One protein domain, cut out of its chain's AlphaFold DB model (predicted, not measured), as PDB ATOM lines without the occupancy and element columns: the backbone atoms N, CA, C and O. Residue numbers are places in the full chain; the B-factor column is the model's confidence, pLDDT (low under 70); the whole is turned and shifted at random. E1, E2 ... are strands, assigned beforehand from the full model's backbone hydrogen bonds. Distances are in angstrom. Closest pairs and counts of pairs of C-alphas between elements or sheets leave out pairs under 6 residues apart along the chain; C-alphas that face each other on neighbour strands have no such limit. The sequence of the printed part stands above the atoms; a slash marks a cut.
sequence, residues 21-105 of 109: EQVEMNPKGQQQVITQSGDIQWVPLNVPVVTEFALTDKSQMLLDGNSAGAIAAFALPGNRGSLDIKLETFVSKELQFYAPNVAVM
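What this domain is: This is residues 21 to 105 of the 109 residues of the protein "Transcriptional regulator" of Vibrio alginolyticus (UniProt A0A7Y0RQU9). There is little regular structure: a tiny hairpin, E1 and E2, joins two long looping stretches, residues 21 to 60 before it and 71 to 105 after it. The second stretch runs to one end of the domain near Asn 79, turns and runs to the other end near Glu 94, where residues 91 to 96 stick out, then folds back. The printed part has 85 residues, 6 of them in the two antiparallel strands, with no named helix; the class is all strand. It is compact, with a radius of gyration of the C-alphas of 13.6 A and spans of 38 by 31 by 27 A.

How they stand to each other: E1, residues 61 to 63, and E2, residues 68 to 70, form an antiparallel hairpin at 170 degrees with a tight link. N 62 and O 69 are 2.9 A apart, within hydrogen-bond range. Residues 33 to 34 pair briefly with 61 to 62 of E1, parallel, and 43 to 44 with 74 to 75, parallel.

Where its parts are: E1 is 6.4 A long, beginning at C-alpha 61 (-22.429, -38.172, 34.188). E2 is 7.4 A long, ending at C-alpha 70 (-20.188, -41.343, 35.575).

The domain as a whole: The C-alphas of Asn 79 and Glu 94, the two farthest apart, are 41.7 A apart. The printed part has no cut. Residues 21 to 30 have pLDDT under 70.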
ATOM      1  N   GLU A  21      -9.489 -53.517  22.614       58.50
ATOM      2  CA  GLU A  21      -9.906 -52.196  22.159       58.50
ATOM      3  C   GLU A  21     -10.949 -51.647  23.140       58.50
ATOM      4  O   GLU A  21     -12.044 -52.194  23.281       58.50
ATOM      5  N   GLN A  22     -10.574 -50.605  23.883       59.12
ATOM      6  CA  GLN A  22     -11.467 -49.967  24.845       59.12
ATOM      7  C   GLN A  22     -12.492 -49.119  24.100       59.12
ATOM      8  O   GLN A  22     -12.141 -48.298  23.252       59.12
ATOM      9  N   VAL A  23     -13.767 -49.286  24.444       69.38
ATOM     10  CA  VAL A  23     -14.840 -48.499  23.834       69.38
ATOM     11  C   VAL A  23     -14.807 -47.066  24.369       69.38
ATOM     12  O   VAL A  23     -14.919 -46.837  25.576       69.38
ATOM     13  N   GLU A  24     -14.677 -46.091  23.466       65.50
ATOM     14  CA  GLU A  24     -14.727 -44.673  23.818       65.50
ATOM     15  C   GLU A  24     -16.154 -44.271  24.223       65.50
ATOM     16  O   GLU A  24     -17.095 -44.314  23.435       65.50
ATOM     17  N   MET A  25     -16.302 -43.866  25.484       67.81
ATOM     18  CA  MET A  25     -17.590 -43.545  26.113       67.81
ATOM     19  C   MET A  25     -18.146 -42.168  25.733       67.81
ATOM     20  O   MET A  25     -19.273 -41.840  26.105       67.81
ATOM     21  N   ASN A  26     -17.362 -41.339  25.038       67.12
ATOM     22  CA  ASN A  26     -17.778 -40.012  24.600       67.12
ATOM     23  C   ASN A  26     -16.885 -39.486  23.458       67.12
ATOM     24  O   ASN A  26     -15.799 -38.967  23.726       67.12
ATOM     25  N   PRO A  27     -17.354 -39.518  22.201       58.34
ATOM     26  CA  PRO A  27     -16.566 -39.073  21.052       58.34
ATOM     27  C   PRO A  27     -16.352 -37.547  20.996       58.34
ATOM     28  O   PRO A  27     -15.626 -37.062  20.132       58.34
ATOM     29  N   LYS A  28     -16.993 -36.759  21.880       60.53
ATOM     30  CA  LYS A  28     -16.896 -35.284  21.901       60.53
ATOM     31  C   LYS A  28     -15.838 -34.745  22.872       60.53
ATOM     32  O   LYS A  28     -15.615 -33.539  22.911       60.53
ATOM     33  N   GLY A  29     -15.182 -35.608  23.653       62.09
ATOM     34  CA  GLY A  29     -13.999 -35.254  24.445       62.09
ATOM     35  C   GLY A  29     -14.213 -34.348  25.671       62.09
ATOM     36  O   GLY A  29     -13.226 -33.999  26.313       62.09
ATOM     37  N   GLN A  30     -15.451 -33.982  26.027       66.69
ATOM     38  CA  GLN A  30     -15.773 -33.200  27.234       66.69
ATOM     39  C   GLN A  30     -16.830 -33.904  28.089       66.69
ATOM     40  O   GLN A  30     -17.843 -34.354  27.554       66.69
ATOM     41  N   GLN A  31     -16.617 -33.964  29.409       74.88
ATOM     42  CA  GLN A  31     -17.564 -34.550  30.362       74.88
ATOM     43  C   GLN A  31     -18.922 -33.837  30.284       74.88
ATOM     44  O   GLN A  31     -19.029 -32.651  30.594       74.88
ATOM     45  N   GLN A  32     -19.962 -34.559  29.872       83.88
ATOM     46  CA  GLN A  32     -21.324 -34.034  29.791       83.88
ATOM     47  C   GLN A  32     -22.113 -34.476  31.026       83.88
ATOM     48  O   GLN A  32     -22.129 -35.663  31.347       83.88
ATOM     49  N   VAL A  33     -22.778 -33.537  31.702       90.69
ATOM     50  CA  VAL A  33     -23.727 -33.839  32.785       90.69
ATOM     51  C   VAL A  33     -25.132 -33.889  32.198       90.69
ATOM     52  O   VAL A  33     -25.567 -32.935  31.556       90.69
ATOM     53  N   ILE A  34     -25.832 -34.997  32.415       91.50
ATOM     54  CA  ILE A  34     -27.208 -35.231  31.978       91.50
ATOM     55  C   ILE A  34     -28.085 -35.562  33.185       91.50
ATOM     56  O   ILE A  34     -27.650 -36.217  34.131       91.50
ATOM     57  N   THR A  35     -29.329 -35.093  33.158       90.62
ATOM     58  CA  THR A  35     -30.300 -35.258  34.257       90.62
ATOM     59  C   THR A  35     -31.534 -36.060  33.844       90.62
ATOM     60  O   THR A  35     -32.463 -36.218  34.630       90.62
ATOM     61  N   GLN A  36     -31.573 -36.524  32.594       87.69
ATOM     62  CA  GLN A  36     -32.663 -37.314  32.030       87.69
ATOM     63  C   GLN A  36     -32.101 -38.419  31.135       87.69
ATOM     64  O   GLN A  36     -31.129 -38.211  30.403       87.69
ATOM     65  N   SER A  37     -32.735 -39.588  31.173       85.00
ATOM     66  CA  SER A  37     -32.302 -40.776  30.433       85.00
ATOM     67  C   SER A  37     -32.386 -40.616  28.911       85.00
ATOM     68  O   SER A  37     -31.587 -41.207  28.186       85.00
ATOM     69  N   GLY A  38     -33.286 -39.760  28.417       87.56
ATOM     70  CA  GLY A  38     -33.419 -39.452  26.989       87.56
ATOM     71  C   GLY A  38     -32.205 -38.748  26.369       87.56
ATOM     72  O   GLY A  38     -32.016 -38.828  25.157       87.56
ATOM     73  N   ASP A  39     -31.355 -38.111  27.182       89.56
ATOM     74  CA  ASP A  39     -30.155 -37.404  26.707       89.56
ATOM     75  C   ASP A  39     -28.897 -38.293  26.699       89.56
ATOM     76  O   ASP A  39     -27.835 -37.862  26.226       89.56
ATOM     77  N   ILE A  40     -29.004 -39.528  27.211       91.25
ATOM     78  CA  ILE A  40     -27.896 -40.484  27.268       91.25
ATOM     79  C   ILE A  40     -27.361 -40.733  25.855       91.25
ATOM     80  O   ILE A  40     -28.092 -41.089  24.928       91.25
ATOM     81  N   GLN A  41     -26.048 -40.583  25.695       91.62
ATOM     82  CA  GLN A  41     -25.354 -40.963  24.471       91.62
ATOM     83  C   GLN A  41     -25.029 -42.457  24.537       91.62
ATOM     84  O   GLN A  41     -24.107 -42.869  25.242       91.62
ATOM     85  N   TRP A  42     -25.815 -43.270  23.834       92.25
ATOM     86  CA  TRP A  42     -25.680 -44.725  23.836       92.25
ATOM     87  C   TRP A  42     -24.640 -45.203  22.821       92.25
ATOM     88  O   TRP A  42     -24.679 -44.808  21.654       92.25
ATOM     89  N   VAL A  43     -23.759 -46.117  23.235       92.88
ATOM     90  CA  VAL A  43     -22.806 -46.771  22.332       92.88
ATOM     91  C   VAL A  43     -23.398 -48.088  21.813       92.88
ATOM     92  O   VAL A  43     -23.666 -48.987  22.611       92.88
ATOM     93  N   PRO A  44     -23.635 -48.245  20.499       93.19
ATOM     94  CA  PRO A  44     -24.206 -49.475  19.959       93.19
ATOM     95  C   PRO A  44     -23.215 -50.643  20.046       93.19
ATOM     96  O   PRO A  44     -22.063 -50.517  19.637       93.19
ATOM     97  N   LEU A  45     -23.684 -51.800  20.520       91.62
ATOM     98  CA  LEU A  45     -22.928 -53.051  20.563       91.62
ATOM     99  C   LEU A  45     -23.641 -54.158  19.779       91.62
ATOM    100  O   LEU A  45     -24.860 -54.320  19.846       91.62
ATOM    101  N   ASN A  46     -22.862 -54.984  19.082       88.38
ATOM    102  CA  ASN A  46     -23.365 -56.149  18.356       88.38
ATOM    103  C   ASN A  46     -23.166 -57.418  19.189       88.38
ATOM    104  O   ASN A  46     -22.048 -57.899  19.308       88.38
ATOM    105  N   VAL A  47     -24.243 -57.975  19.744       85.50
ATOM    106  CA  VAL A  47     -24.179 -59.178  20.595       85.50
ATOM    107  C   VAL A  47     -24.150 -60.493  19.787       85.50
ATOM    108  O   VAL A  47     -24.754 -60.553  18.707       85.50
ATOM    109  N   PRO A  48     -23.527 -61.570  20.318       87.62
ATOM    110  CA  PRO A  48     -22.789 -61.636  21.588       87.62
ATOM    111  C   PRO A  48     -21.424 -60.942  21.493       87.62
ATOM    112  O   PRO A  48     -20.722 -61.083  20.496       87.62
ATOM    113  N   VAL A  49     -21.044 -60.203  22.537       90.50
ATOM    114  CA  VAL A  49     -19.770 -59.473  22.588       90.50
ATOM    115  C   VAL A  49     -19.233 -59.413  24.012       90.50
ATOM    116  O   VAL A  49     -20.005 -59.382  24.970       90.50
ATOM    117  N   VAL A  50     -17.907 -59.393  24.134       92.50
ATOM    118  CA  VAL A  50     -17.193 -59.015  25.357       92.50
ATOM    119  C   VAL A  50     -16.622 -57.625  25.123       92.50
ATOM    120  O   VAL A  50     -15.936 -57.401  24.127       92.50
ATOM    121  N   THR A  51     -16.930 -56.691  26.015       90.06
ATOM    122  CA  THR A  51     -16.533 -55.289  25.879       90.06
ATOM    123  C   THR A  51     -15.807 -54.839  27.132       90.06
ATOM    124  O   THR A  51     -16.356 -54.919  28.229       90.06
ATOM    125  N   GLU A  52     -14.593 -54.326  26.957       91.56
ATOM    126  CA  GLU A  52     -13.879 -53.610  28.007       91.56
ATOM    127  C   GLU A  52     -14.177 -52.117  27.919       91.56
ATOM    128  O   GLU A  52     -14.196 -51.515  26.841       91.56
ATOM    129  N   PHE A  53     -14.402 -51.506  29.078       90.31
ATOM    130  CA  PHE A  53     -14.617 -50.077  29.187       90.31
ATOM    131  C   PHE A  53     -14.092 -49.534  30.509       90.31
ATOM    132  O   PHE A  53     -13.951 -50.264  31.490       90.31
ATOM    133  N   ALA A  54     -13.844 -48.227  30.538       89.94
ATOM    134  CA  ALA A  54     -13.467 -47.504  31.739       89.94
ATOM    135  C   ALA A  54     -14.379 -46.291  31.927       89.94
ATOM    136  O   ALA A  54     -14.691 -45.574  30.974       89.94
ATOM    137  N   LEU A  55     -14.779 -46.048  33.174       89.19
ATOM    138  CA  LEU A  55     -15.357 -44.770  33.567       89.19
ATOM    139  C   LEU A  55     -14.203 -43.804  33.833       89.19
ATOM    140  O   LEU A  55     -13.358 -44.063  34.686       89.19
ATOM    141  N   THR A  56     -14.143 -42.723  33.065       88.75
ATOM    142  CA  THR A  56     -13.085 -41.709  33.144       88.75
ATOM    143  C   THR A  56     -13.702 -40.323  33.306       88.75
ATOM    144  O   THR A  56     -14.923 -40.168  33.279       88.75
ATOM    145  N   ASP A  57     -12.864 -39.299  33.417       86.44
ATOM    146  CA  ASP A  57     -13.263 -37.886  33.384       86.44
ATOM    147  C   ASP A  57     -13.885 -37.449  32.040       86.44
ATOM    148  O   ASP A  57     -14.378 -36.333  31.901       86.44
ATOM    149  N   LYS A  58     -13.877 -38.314  31.022       87.50
ATOM    150  CA  LYS A  58     -14.557 -38.081  29.740       87.50
ATOM    151  C   LYS A  58     -15.932 -38.740  29.667       87.50
ATOM    152  O   LYS A  58     -16.703 -38.425  28.756       87.50
ATOM    153  N   SER A  59     -16.245 -39.645  30.592       91.19
ATOM    154  CA  SER A  59     -17.532 -40.338  30.641       91.19
ATOM    155  C   SER A  59     -18.663 -39.360  30.950       91.19
ATOM    156  O   SER A  59     -18.516 -38.453  31.762       91.19
ATOM    157  N   GLN A  60     -19.821 -39.550  30.319       92.88
ATOM    158  CA  GLN A  60     -21.007 -38.771  30.672       92.88
ATOM    159  C   GLN A  60     -21.429 -39.067  32.121       92.88
ATOM    160  O   GLN A  60     -21.342 -40.208  32.581       92.88
ATOM    161  N   MET A  61     -21.876 -38.044  32.843       93.56
ATOM    162  CA  MET A  61     -22.429 -38.172  34.188       93.56
ATOM    163  C   MET A  61     -23.945 -38.152  34.123       93.56
ATOM    164  O   MET A  61     -24.511 -37.182  33.629       93.56
ATOM    165  N   LEU A  62     -24.588 -39.170  34.686       92.81
ATOM    166  CA  LEU A  62     -26.031 -39.192  34.874       92.81
ATOM    167  C   LEU A  62     -26.350 -38.856  36.327       92.81
ATOM    168  O   LEU A  62     -25.858 -39.518  37.240       92.81
ATOM    169  N   LEU A  63     -27.143 -37.803  36.510       92.62
ATOM    170  CA  LEU A  63     -27.647 -37.337  37.797       92.62
ATOM    171  C   LEU A  63     -29.177 -37.431  37.790       92.62
ATOM    172  O   LEU A  63     -29.870 -36.449  37.520       92.62
ATOM    173  N   ASP A  64     -29.692 -38.628  38.053       88.12
ATOM    174  CA  ASP A  64     -31.119 -38.945  38.100       88.12
ATOM    175  C   ASP A  64     -31.425 -39.965  39.222       88.12
ATOM    176  O   ASP A  64     -30.645 -40.146  40.158       88.12
ATOM    177  N   GLY A  65     -32.589 -40.623  39.173       85.88
ATOM    178  CA  GLY A  65     -32.932 -41.682  40.131       85.88
ATOM    179  C   GLY A  65     -32.150 -42.992  39.948       85.88
ATOM    180  O   GLY A  65     -32.150 -43.821  40.855       85.88
ATOM    181  N   ASN A  66     -31.495 -43.190  38.803       85.81
ATOM    182  CA  ASN A  66     -30.763 -44.403  38.441       85.81
ATOM    183  C   ASN A  66     -29.255 -44.282  38.716       85.81
ATOM    184  O   ASN A  66     -28.591 -45.290  38.963       85.81
ATOM    185  N   SER A  67     -28.697 -43.068  38.662       90.00
ATOM    186  CA  SER A  67     -27.279 -42.799  38.905       90.00
ATOM    187  C   SER A  67     -27.045 -41.398  39.478       90.00
ATOM    188  O   SER A  67     -27.827 -40.475  39.275       90.00
ATOM    189  N   ALA A  68     -25.917 -41.236  40.167       89.88
ATOM    190  CA  ALA A  68     -25.410 -39.949  40.641       89.88
ATOM    191  C   ALA A  68     -23.930 -39.753  40.253       89.88
ATOM    192  O   ALA A  68     -23.148 -39.163  41.000       89.88
ATOM    193  N   GLY A  69     -23.513 -40.302  39.109       90.81
ATOM    194  CA  GLY A  69     -22.106 -40.363  38.720       90.81
ATOM    195  C   GLY A  69     -21.866 -40.691  37.250       90.81
ATOM    196  O   GLY A  69     -22.787 -40.700  36.432       90.81
ATOM    197  N   ALA A  70     -20.598 -40.934  36.914       92.06
ATOM    198  CA  ALA A  70     -20.188 -41.343  35.575       92.06
ATOM    199  C   ALA A  70     -20.862 -42.664  35.178       92.06
ATOM    200  O   ALA A  70     -20.908 -43.605  35.972       92.06
ATOM    201  N   ILE A  71     -21.357 -42.738  33.945       92.81
ATOM    202  CA  ILE A  71     -22.011 -43.934  33.412       92.81
ATOM    203  C   ILE A  71     -21.342 -44.434  32.134       92.81
ATOM    204  O   ILE A  71     -20.734 -43.683  31.368       92.81
ATOM    205  N   ALA A  72     -21.517 -45.732  31.914       93.06
ATOM    206  CA  ALA A  72     -21.323 -46.403  30.644       93.06
ATOM    207  C   ALA A  72     -22.704 -46.797  30.113       93.06
ATOM    208  O   ALA A  72     -23.495 -47.379  30.852       93.06
ATOM    209  N   ALA A  73     -22.998 -46.467  28.856       93.62
ATOM    210  CA  ALA A  73     -24.310 -46.693  28.261       93.62
ATOM    211  C   ALA A  73     -24.169 -47.429  26.929       93.62
ATOM    212  O   ALA A  73     -23.539 -46.925  25.998       93.62
ATOM    213  N   PHE A  74     -24.778 -48.611  26.832       93.62
ATOM    214  CA  PHE A  74     -24.686 -49.478  25.660       93.62
ATOM    215  C   PHE A  74     -26.061 -49.784  25.073       93.62
ATOM    216  O   PHE A  74     -26.970 -50.186  25.796       93.62
ATOM    217  N   ALA A  75     -26.208 -49.620  23.759       93.12
ATOM    218  CA  ALA A  75     -27.410 -50.016  23.036       93.12
ATOM    219  C   ALA A  75     -27.219 -51.414  22.436       93.12
ATOM    220  O   ALA A  75     -26.280 -51.648  21.676       93.12
ATOM    221  N   LEU A  76     -28.125 -52.337  22.763       91.25
ATOM    222  CA  LEU A  76     -28.112 -53.718  22.276       91.25
ATOM    223  C   LEU A  76     -29.274 -53.952  21.295       91.25
ATOM    224  O   LEU A  76     -30.351 -53.379  21.475       91.25
ATOM    225  N   PRO A  77     -29.123 -54.819  20.278       89.25
ATOM    226  CA  PRO A  77     -30.226 -55.166  19.391       89.25
ATOM    227  C   PRO A  77     -31.278 -56.012  20.130       89.25
ATOM    228  O   PRO A  77     -31.006 -57.132  20.558       89.25
ATOM    229  N   GLY A  78     -32.510 -55.505  20.228       86.19
ATOM    230  CA  GLY A  78     -33.624 -56.144  20.952       86.19
ATOM    231  C   GLY A  78     -34.251 -57.374  20.278       86.19
ATOM    232  O   GLY A  78     -35.323 -57.813  20.674       86.19
ATOM    233  N   ASN A  79     -33.621 -57.930  19.241       85.12
ATOM    234  CA  ASN A  79     -34.142 -59.050  18.449       85.12
ATOM    235  C   ASN A  79     -33.410 -60.378  18.711       85.12
ATOM    236  O   ASN A  79     -33.435 -61.275  17.868       85.12
ATOM    237  N   ARG A  80     -32.721 -60.495  19.852       78.50
ATOM    238  CA  ARG A  80     -31.807 -61.610  20.158       78.50
ATOM    239  C   ARG A  80     -32.307 -62.577  21.235       78.50
ATOM    240  O   ARG A  80     -31.606 -63.530  21.546       78.50
ATOM    241  N   GLY A  81     -33.528 -62.388  21.738       85.88
ATOM    242  CA  GLY A  81     -34.120 -63.254  22.760       85.88
ATOM    243  C   GLY A  81     -33.708 -62.847  24.176       85.88
ATOM    244  O   GLY A  81     -33.842 -61.679  24.532       85.88
ATOM    245  N   SER A  82     -33.263 -63.810  24.987       88.62
ATOM    246  CA  SER A  82     -32.822 -63.567  26.365       88.62
ATOM    247  C   SER A  82     -31.532 -62.746  26.419       88.62
ATOM    248  O   SER A  82     -30.674 -62.854  25.543       88.62
ATOM    249  N   LEU A  83     -31.394 -61.941  27.473       87.62
ATOM    250  CA  LEU A  83     -30.210 -61.136  27.737       87.62
ATOM    251  C   LEU A  83     -29.508 -61.649  28.994       87.62
ATOM    252  O   LEU A  83     -30.032 -61.499  30.095       87.62
ATOM    253  N   ASP A  84     -28.309 -62.191  28.810       90.62
ATOM    254  CA  ASP A  84     -27.407 -62.554  29.899       90.62
ATOM    255  C   ASP A  84     -26.305 -61.496  30.011       90.62
ATOM    256  O   ASP A  84     -25.577 -61.238  29.050       90.62
ATOM    257  N   ILE A  85     -26.183 -60.873  31.185       90.00
ATOM    258  CA  ILE A  85     -25.162 -59.857  31.467       90.00
ATOM    259  C   ILE A  85     -24.204 -60.409  32.517       90.00
ATOM    260  O   ILE A  85     -24.614 -60.764  33.622       90.00
ATOM    261  N   LYS A  86     -22.912 -60.424  32.186       92.56
ATOM    262  CA  LYS A  86     -21.831 -60.678  33.137       92.56
ATOM    263  C   LYS A  86     -20.962 -59.432  33.222       92.56
ATOM    264  O   LYS A  86     -20.416 -59.000  32.213       92.56
ATOM    265  N   LEU A  87     -20.846 -58.869  34.420       91.38
ATOM    266  CA  LEU A  87     -20.029 -57.691  34.680       91.38
ATOM    267  C   LEU A  87     -18.877 -58.074  35.599       91.38
ATOM    268  O   LEU A  87     -19.087 -58.622  36.681       91.38
ATOM    269  N   GLU A  88     -17.665 -57.802  35.141       91.56
ATOM    270  CA  GLU A  88     -16.434 -58.073  35.869       91.56
ATOM    271  C   GLU A  88     -15.740 -56.744  36.155       91.56
ATOM    272  O   GLU A  88     -15.663 -55.868  35.296       91.56
ATOM    273  N   THR A  89     -15.258 -56.582  37.383       90.50
ATOM    274  CA  THR A  89     -14.474 -55.420  37.802       90.50
ATOM    275  C   THR A  89     -13.109 -55.890  38.262       90.50
ATOM    276  O   THR A  89     -12.971 -56.946  38.884       90.50
ATOM    277  N   PHE A  90     -12.097 -55.071  38.015       89.44
ATOM    278  CA  PHE A  90     -10.781 -55.286  38.590       89.44
ATOM    279  C   PHE A  90     -10.778 -54.882  40.067       89.44
ATOM    280  O   PHE A  90     -11.405 -53.894  40.458       89.44
ATOM    281  N   VAL A  91     -10.060 -55.658  40.878       92.50
ATOM    282  CA  VAL A  91      -9.735 -55.307  42.263       92.50
ATOM    283  C   VAL A  91      -8.387 -54.591  42.252       92.50
ATOM    284  O   VAL A  91      -7.415 -55.094  41.686       92.50
ATOM    285  N   SER A  92      -8.329 -53.404  42.846       90.38
ATOM    286  CA  SER A  92      -7.104 -52.622  42.981       90.38
ATOM    287  C   SER A  92      -6.130 -53.275  43.968       90.38
ATOM    288  O   SER A  92      -6.476 -54.182  44.729       90.38
ATOM    289  N   LYS A  93      -4.885 -52.791  43.989       93.25
ATOM    290  CA  LYS A  93      -3.863 -53.275  44.933       93.25
ATOM    291  C   LYS A  93      -4.235 -52.978  46.386       93.25
ATOM    292  O   LYS A  93      -3.836 -53.707  47.287       93.25
ATOM    293  N   GLU A  94      -5.029 -51.938  46.594       96.62
ATOM    294  CA  GLU A  94      -5.575 -51.502  47.877       96.62
ATOM    295  C   GLU A  94      -6.827 -52.302  48.281       96.62
ATOM    296  O   GLU A  94      -7.503 -51.933  49.238       96.62
ATOM    297  N   LEU A  95      -7.134 -53.397  47.569       93.94
ATOM    298  CA  LEU A  95      -8.291 -54.272  47.800       93.94
ATOM    299  C   LEU A  95      -9.638 -53.557  47.636       93.94
ATOM    300  O   LEU A  95     -10.631 -53.925  48.262       93.94
ATOM    301  N   GLN A  96      -9.680 -52.543  46.779       92.56
ATOM    302  CA  GLN A  96     -10.899 -51.822  46.436       92.56
ATOM    303  C   GLN A  96     -11.381 -52.254  45.058       92.56
ATOM    304  O   GLN A  96     -10.588 -52.582  44.182       92.56
ATOM    305  N   PHE A  97     -12.686 -52.242  44.843       89.62
ATOM    306  CA  PHE A  97     -13.262 -52.472  43.528       89.62
ATOM    307  C   PHE A  97     -14.442 -51.537  43.325       89.62
ATOM    308  O   PHE A  97     -15.064 -51.074  44.284       89.62
ATOM    309  N   TYR A  98     -14.745 -51.262  42.064       85.44
ATOM    310  CA  TYR A  98     -15.945 -50.528  41.720       85.44
ATOM    311  C   TYR A  98     -17.130 -51.492  41.684       85.44
ATOM    312  O   TYR A  98     -17.082 -52.504  40.989       85.44
ATOM    313  N   ALA A  99     -18.185 -51.188  42.438       85.56
ATOM    314  CA  ALA A  99     -19.425 -51.956  42.456       85.56
ATOM    315  C   ALA A  99     -20.489 -51.229  41.609       85.56
ATOM    316  O   ALA A  99     -21.179 -50.350  42.127       85.56
ATOM    317  N   PRO A 100     -20.596 -51.531  40.304       82.00
ATOM    318  CA  PRO A 100     -21.555 -50.875  39.423       82.00
ATOM    319  C   PRO A 100     -22.995 -51.315  39.706       82.00
ATOM    320  O   PRO A 100     -23.265 -52.492  39.944       82.00
ATOM    321  N   ASN A 101     -23.931 -50.376  39.561       86.75
ATOM    322  CA  ASN A 101     -25.340 -50.689  39.349       86.75
ATOM    323  C   ASN A 101     -25.597 -50.873  37.849       86.75
ATOM    324  O   ASN A 101     -24.991 -50.190  37.023       86.75
ATOM    325  N   VAL A 102     -26.516 -51.774  37.499       90.69
ATOM    326  CA  VAL A 102     -26.949 -51.988  36.113       90.69
ATOM    327  C   VAL A 102     -28.423 -51.630  36.005       90.69
ATOM    328  O   VAL A 102     -29.254 -52.198  36.711       90.69
ATOM    329  N   ALA A 103     -28.739 -50.707  35.098       90.94
ATOM    330  CA  ALA A 103     -30.102 -50.367  34.717       90.94
ATOM    331  C   ALA A 103     -30.340 -50.799  33.269       90.94
ATOM    332  O   ALA A 103     -29.505 -50.563  32.395       90.94
ATOM    333  N   VAL A 104     -31.481 -51.440  33.018       91.00
ATOM    334  CA  VAL A 104     -31.920 -51.817  31.672       91.00
ATOM    335  C   VAL A 104     -33.091 -50.922  31.308       91.00
ATOM    336  O   VAL A 104     -34.093 -50.895  32.018       91.00
ATOM    337  N   MET A 105     -32.942 -50.191  30.208       89.06
ATOM    338  CA  MET A 105     -33.897 -49.179  29.761       89.06
ATOM    339  C   MET A 105     -34.398 -49.537  28.365       89.06
ATOM    340  O   MET A 105     -33.703 -50.209  27.597       89.06
TER     341      MET A 105